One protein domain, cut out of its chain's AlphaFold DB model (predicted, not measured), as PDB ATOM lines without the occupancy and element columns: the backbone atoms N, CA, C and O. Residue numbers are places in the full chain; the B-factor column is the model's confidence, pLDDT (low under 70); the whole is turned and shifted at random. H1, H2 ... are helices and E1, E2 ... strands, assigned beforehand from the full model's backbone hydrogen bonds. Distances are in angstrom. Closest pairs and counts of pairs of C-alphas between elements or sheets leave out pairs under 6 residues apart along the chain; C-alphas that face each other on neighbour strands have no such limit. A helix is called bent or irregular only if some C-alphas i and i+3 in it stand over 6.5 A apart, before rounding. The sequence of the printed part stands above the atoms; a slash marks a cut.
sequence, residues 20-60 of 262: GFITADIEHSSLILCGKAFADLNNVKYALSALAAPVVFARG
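Overview. This is residues 20 to 60 of the 262 residues of the protein "Phosphoenolpyruvate carboxykinase (ATP)" of Zostera marina (UniProt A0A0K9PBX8). A narrow two-stranded hairpin, E1 and E2, has one long helix, H2, running lengthwise over one face, with the short helix H1 making the turn between sheet and helix at one end. Residues 43 to 51 of H2 cover the hairpin, and the helix then kinks and runs on toward the last printed residue. The printed part has 41 residues, with two named strands followed by two named helices in the order E1, E2, H1, H2; the sheet is antiparallel and the class is mixed, helices and strands. It is only just compact, close to loose, with a radius of gyration of the C-alphas of 10.8 A, and its outline is flat, spanning 35 by 19 by 6 A.

Along the chain. E1, residues 20 to 25, begins at C-alpha 20 at (-40.459, 39.970, -38.710) and is 16.9 A long. E2, residues 30 to 35, is also 16.9 A long and ends at C-alpha 35 at (-43.128, 43.513, -39.398). H1 has residues 36 to 39. H2, residues 41 to 58, is 26.0 A long and ends at C-alpha 58 at (-15.267, 53.940, -27.118). H2 has a kink of 33 degrees near residue 51 and is irregular, but only just: C-alphas 51 and 54 are 6.8 A apart.

Arrangement. E1 and E2 form a hairpin, antiparallel at 177 degrees, with N 23 and O 32 at 3.0 A and N 25 and O 30 at 2.8 A within hydrogen-bond range. The closest C-alphas of E1 and H2 are those of Ala 24 and Ala 47, 6.0 A apart. For E2 and H2 they are those of Leu 31 and Ala 47, 7.6 A apart. The closest C-alphas of E1 and H1 are those of Gly 20 and Ala 37, 4.1 A apart. H1 and H2 only just touch, and only at the corner by their link, with 3 pairs of C-alphas within 8 A; the closest are those of Phe 38 and Val 44, 7.1 A apart, and H2 touches H1 with residues 43 to 44 alone. In H2, 12 of 14 O i to N i+4 pairs are within hydrogen-bond range, and H1 is too short for such a pair.

Size, cuts and confidence. The two C-alphas farthest apart are those of Gly 35 and Gly 60, 35.1 A. The printed part has no cut, and the links E1 to E2, E2 to H1 and H1 to H2 are tight. The mean pLDDT of the printed part is 88.2, and no printed residue is under 70.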
ATOM      1  N   GLY A  20     -41.219  39.007 -39.484       80.19
ATOM      2  CA  GLY A  20     -40.459  39.970 -38.710       80.19
ATOM      3  C   GLY A  20     -38.963  39.835 -38.976       80.19
ATOM      4  O   GLY A  20     -38.453  38.720 -39.034       80.19
ATOM      5  N   PHE A  21     -38.269  40.963 -39.117       86.44
ATOM      6  CA  PHE A  21     -36.814  41.005 -39.273       86.44
ATOM      7  C   PHE A  21     -36.218  42.165 -38.468       86.44
ATOM      8  O   PHE A  21     -36.813  43.244 -38.413       86.44
ATOM      9  N   ILE A  22     -35.059  41.919 -37.853       86.81
ATOM     10  CA  ILE A  22     -34.239  42.905 -37.138       86.81
ATOM     11  C   ILE A  22     -32.824  42.807 -37.690       86.81
ATOM     12  O   ILE A  22     -32.239  41.726 -37.674       86.81
ATOM     13  N   THR A  23     -32.267  43.928 -38.137       85.94
ATOM     14  CA  THR A  23     -30.838  44.027 -38.442       85.94
ATOM     15  C   THR A  23     -30.260  45.301 -37.866       85.94
ATOM     16  O   THR A  23     -30.873  46.365 -37.951       85.94
ATOM     17  N   ALA A  24     -29.078  45.166 -37.287       86.12
ATOM     18  CA  ALA A  24     -28.288  46.235 -36.713       86.12
ATOM     19  C   ALA A  24     -26.999  46.363 -37.529       86.12
ATOM     20  O   ALA A  24     -26.206  45.427 -37.586       86.12
ATOM     21  N   ASP A  25     -26.807  47.515 -38.161       85.69
ATOM     22  CA  ASP A  25     -25.550  47.896 -38.788       85.69
ATOM     23  C   ASP A  25     -24.782  48.797 -37.819       85.69
ATOM     24  O   ASP A  25     -25.111  49.972 -37.630       85.69
ATOM     25  N   ILE A  26     -23.782  48.203 -37.174       83.25
ATOM     26  CA  ILE A  26     -22.946  48.861 -36.170       83.25
ATOM     27  C   ILE A  26     -22.087  49.957 -36.813       83.25
ATOM     28  O   ILE A  26     -21.923  51.020 -36.218       83.25
ATOM     29  N   GLU A  27     -21.576  49.728 -38.025       83.50
ATOM     30  CA  GLU A  27     -20.678  50.661 -38.717       83.50
ATOM     31  C   GLU A  27     -21.402  51.958 -39.082       83.50
ATOM     32  O   GLU A  27     -20.859  53.050 -38.913       83.50
ATOM     33  N   HIS A  28     -22.663  51.845 -39.503       85.56
ATOM     34  CA  HIS A  28     -23.491  52.986 -39.893       85.56
ATOM     35  C   HIS A  28     -24.453  53.449 -38.792       85.56
ATOM     36  O   HIS A  28     -25.255  54.354 -39.023       85.56
ATOM     37  N   SER A  29     -24.391  52.845 -37.598       84.12
ATOM     38  CA  SER A  29     -25.291  53.136 -36.471       84.12
ATOM     39  C   SER A  29     -26.776  53.092 -36.865       84.12
ATOM     40  O   SER A  29     -27.564  53.950 -36.462       84.12
ATOM     41  N   SER A  30     -27.162  52.104 -37.678       89.44
ATOM     42  CA  SER A  30     -28.522  51.989 -38.214       89.44
ATOM     43  C   SER A  30     -29.217  50.701 -37.767       89.44
ATOM     44  O   SER A  30     -28.606  49.639 -37.664       89.44
ATOM     45  N   LEU A  31     -30.516  50.804 -37.477       90.00
ATOM     46  CA  LEU A  31     -31.372  49.689 -37.078       90.00
ATOM     47  C   LEU A  31     -32.549  49.603 -38.043       90.00
ATOM     48  O   LEU A  31     -33.292  50.571 -38.201       90.00
ATOM     49  N   ILE A  32     -32.762  48.434 -38.636       89.56
ATOM     50  CA  ILE A  32     -33.951  48.163 -39.442       89.56
ATOM     51  C   ILE A  32     -34.799  47.141 -38.694       89.56
ATOM     52  O   ILE A  32     -34.376  46.008 -38.465       89.56
ATOM     53  N   LEU A  33     -36.009  47.561 -38.329       90.44
ATOM     54  CA  LEU A  33     -37.041  46.737 -37.707       90.44
ATOM     55  C   LEU A  33     -38.217  46.634 -38.669       90.44
ATOM     56  O   LEU A  33     -38.739  47.648 -39.126       90.44
ATOM     57  N   CYS A  34     -38.646  45.418 -38.986       89.12
ATOM     58  CA  CYS A  34     -39.738  45.193 -39.928       89.12
ATOM     59  C   CYS A  34     -40.741  44.176 -39.392       89.12
ATOM     60  O   CYS A  34     -40.369  43.171 -38.790       89.12
ATOM     61  N   GLY A  35     -42.024  44.429 -39.665       87.94
ATOM     62  CA  GLY A  35     -43.128  43.513 -39.398       87.94
ATOM     63  C   GLY A  35     -43.267  43.110 -37.924       87.94
ATOM     64  O   GLY A  35     -43.157  43.943 -37.028       87.94
ATOM     65  N   LYS A  36     -43.523  41.824 -37.661       87.06
ATOM     66  CA  LYS A  36     -43.778  41.295 -36.307       87.06
ATOM     67  C   LYS A  36     -42.590  41.438 -35.354       87.06
ATOM     68  O   LYS A  36     -42.794  41.379 -34.147       87.06
ATOM     69  N   ALA A  37     -41.385  41.663 -35.873       85.38
ATOM     70  CA  ALA A  37     -40.207  41.874 -35.045       85.38
ATOM     71  C   ALA A  37     -40.288  43.150 -34.197       85.38
ATOM     72  O   ALA A  37     -39.657  43.224 -33.150       85.38
ATOM     73  N   PHE A  38     -41.114  44.123 -34.597       83.75
ATOM     74  CA  PHE A  38     -41.376  45.312 -33.788       83.75
ATOM     75  C   PHE A  38     -42.008  44.977 -32.425       83.75
ATOM     76  O   PHE A  38     -41.793  45.688 -31.450       83.75
ATOM     77  N   ALA A  39     -42.779  43.888 -32.345       85.38
ATOM     78  CA  ALA A  39     -43.419  43.452 -31.106       85.38
ATOM     79  C   ALA A  39     -42.493  42.606 -30.210       85.38
ATOM     80  O   ALA A  39     -42.850  42.315 -29.070       85.38
ATOM     81  N   ASP A  40     -41.315  42.206 -30.702       87.06
ATOM     82  CA  ASP A  40     -40.349  41.420 -29.936       87.06
ATOM     83  C   ASP A  40     -39.412  42.339 -29.148       87.06
ATOM     84  O   ASP A  40     -38.294  42.654 -29.560       87.06
ATOM     85  N   LEU A  41     -39.895  42.788 -27.990       86.06
ATOM     86  CA  LEU A  41     -39.180  43.735 -27.139       86.06
ATOM     87  C   LEU A  41     -37.771  43.252 -26.754       86.06
ATOM     88  O   LEU A  41     -36.854  44.065 -26.666       86.06
ATOM     89  N   ASN A  42     -37.583  41.947 -26.543       85.25
ATOM     90  CA  ASN A  42     -36.293  41.391 -26.137       85.25
ATOM     91  C   ASN A  42     -35.272  41.482 -27.272       85.25
ATOM     92  O   ASN A  42     -34.156  41.956 -27.056       85.25
ATOM     93  N   ASN A  43     -35.664  41.093 -28.486       85.25
ATOM     94  CA  ASN A  43     -34.778  41.180 -29.644       85.25
ATOM     95  C   ASN A  43     -34.522  42.635 -30.071       85.25
ATOM     96  O   ASN A  43     -33.414  42.960 -30.493       85.25
ATOM     97  N   VAL A  44     -35.498  43.537 -29.895       88.69
ATOM     98  CA  VAL A  44     -35.299  44.982 -30.104       88.69
ATOM     99  C   VAL A  44     -34.287  45.551 -29.105       88.69
ATOM    100  O   VAL A  44     -33.351  46.234 -29.518       88.69
ATOM    101  N   LYS A  45     -34.424  45.243 -27.807       88.19
ATOM    102  CA  LYS A  45     -33.451  45.640 -26.775       88.19
ATOM    103  C   LYS A  45     -32.062  45.099 -27.087       88.19
ATOM    104  O   LYS A  45     -31.096  45.850 -27.073       88.19
ATOM    105  N   TYR A  46     -31.956  43.822 -27.437       86.75
ATOM    106  CA  TYR A  46     -30.674  43.236 -27.809       86.75
ATOM    107  C   TYR A  46     -30.027  43.960 -29.003       86.75
ATOM    108  O   TYR A  46     -28.858  44.332 -28.928       86.75
ATOM    109  N   ALA A  47     -30.786  44.231 -30.068       88.75
ATOM    110  CA  ALA A  47     -30.263  44.928 -31.241       88.75
ATOM    111  C   ALA A  47     -29.836  46.372 -30.930       88.75
ATOM    112  O   ALA A  47     -28.791  46.822 -31.397       88.75
ATOM    113  N   LEU A  48     -30.596  47.084 -30.091       90.12
ATOM    114  CA  LEU A  48     -30.216  48.411 -29.601       90.12
ATOM    115  C   LEU A  48     -28.938  48.362 -28.754       90.12
ATOM    116  O   LEU A  48     -28.050  49.189 -28.953       90.12
ATOM    117  N   SER A  49     -28.804  47.376 -27.863       89.31
ATOM    118  CA  SER A  49     -27.569  47.157 -27.102       89.31
ATOM    119  C   SER A  49     -26.387  46.859 -28.006       89.31
ATOM    120  O   SER A  49     -25.311  47.412 -27.794       89.31
ATOM    121  N   ALA A  50     -26.578  46.026 -29.028       88.44
ATOM    122  CA  ALA A  50     -25.528  45.681 -29.975       88.44
ATOM    123  C   ALA A  50     -25.027  46.913 -30.752       88.44
ATOM    124  O   ALA A  50     -23.823  47.061 -30.949       88.44
ATOM    125  N   LEU A  51     -25.929  47.823 -31.132       90.94
ATOM    126  CA  LEU A  51     -25.578  49.084 -31.796       90.94
ATOM    127  C   LEU A  51     -24.885  50.078 -30.863       90.94
ATOM    128  O   LEU A  51     -23.919  50.731 -31.251       90.94
ATOM    129  N   ALA A  52     -25.382  50.217 -29.635       91.12
ATOM    130  CA  ALA A  52     -24.893  51.233 -28.714       91.12
ATOM    131  C   ALA A  52     -23.613  50.809 -27.975       91.12
ATOM    132  O   ALA A  52     -22.801  51.671 -27.637       91.12
ATOM    133  N   ALA A  53     -23.394  49.511 -27.743       92.19
ATOM    134  CA  ALA A  53     -22.266  49.016 -26.956       92.19
ATOM    135  C   ALA A  53     -20.891  49.491 -27.474       92.19
ATOM    136  O   ALA A  53     -20.128  49.994 -26.651       92.19
ATOM    137  N   PRO A  54     -20.560  49.441 -28.781       92.69
ATOM    138  CA  PRO A  54     -19.272  49.936 -29.279       92.69
ATOM    139  C   PRO A  54     -19.054  51.429 -29.019       92.69
ATOM    140  O   PRO A  54     -17.965  51.839 -28.627       92.69
ATOM    141  N   VAL A  55     -20.103  52.245 -29.168       92.62
ATOM    142  CA  VAL A  55     -20.043  53.691 -28.906       92.62
ATOM    143  C   VAL A  55     -19.880  53.975 -27.412       92.62
ATOM    144  O   VAL A  55     -19.098  54.846 -27.030       92.62
ATOM    145  N   VAL A  56     -20.595  53.235 -26.561       93.38
ATOM    146  CA  VAL A  56     -20.453  53.307 -25.099       93.38
ATOM    147  C   VAL A  56     -19.030  52.921 -24.688       93.38
ATOM    148  O   VAL A  56     -18.405  53.641 -23.911       93.38
ATOM    149  N   PHE A  57     -18.495  51.846 -25.268       95.19
ATOM    150  CA  PHE A  57     -17.143  51.356 -25.010       95.19
ATOM    151  C   PHE A  57     -16.056  52.334 -25.433       95.19
ATOM    152  O   PHE A  57     -15.174  52.660 -24.642       95.19
ATOM    153  N   ALA A  58     -16.181  52.911 -26.628       93.12
ATOM    154  CA  ALA A  58     -15.267  53.940 -27.118       93.12
ATOM    155  C   ALA A  58     -15.244  55.203 -26.237       93.12
ATOM    156  O   ALA A  58     -14.257  55.935 -26.232       93.12
ATOM    157  N   ARG A  59     -16.315  55.467 -25.475       93.31
ATOM    158  CA  ARG A  59     -16.414  56.593 -24.529       93.31
ATOM    159  C   ARG A  59     -16.045  56.228 -23.088       93.31
ATOM    160  O   ARG A  59     -16.278  57.027 -22.185       93.31
ATOM    161  N   GLY A  60     -15.468  55.048 -22.863       92.75
ATOM    162  CA  GLY A  60     -15.012  54.599 -21.545       92.75
ATOM    163  C   GLY A  60     -16.095  53.963 -20.671       92.75
ATOM    164  O   GLY A  60     -15.836  53.667 -19.506       92.75
TER     165      GLY A  60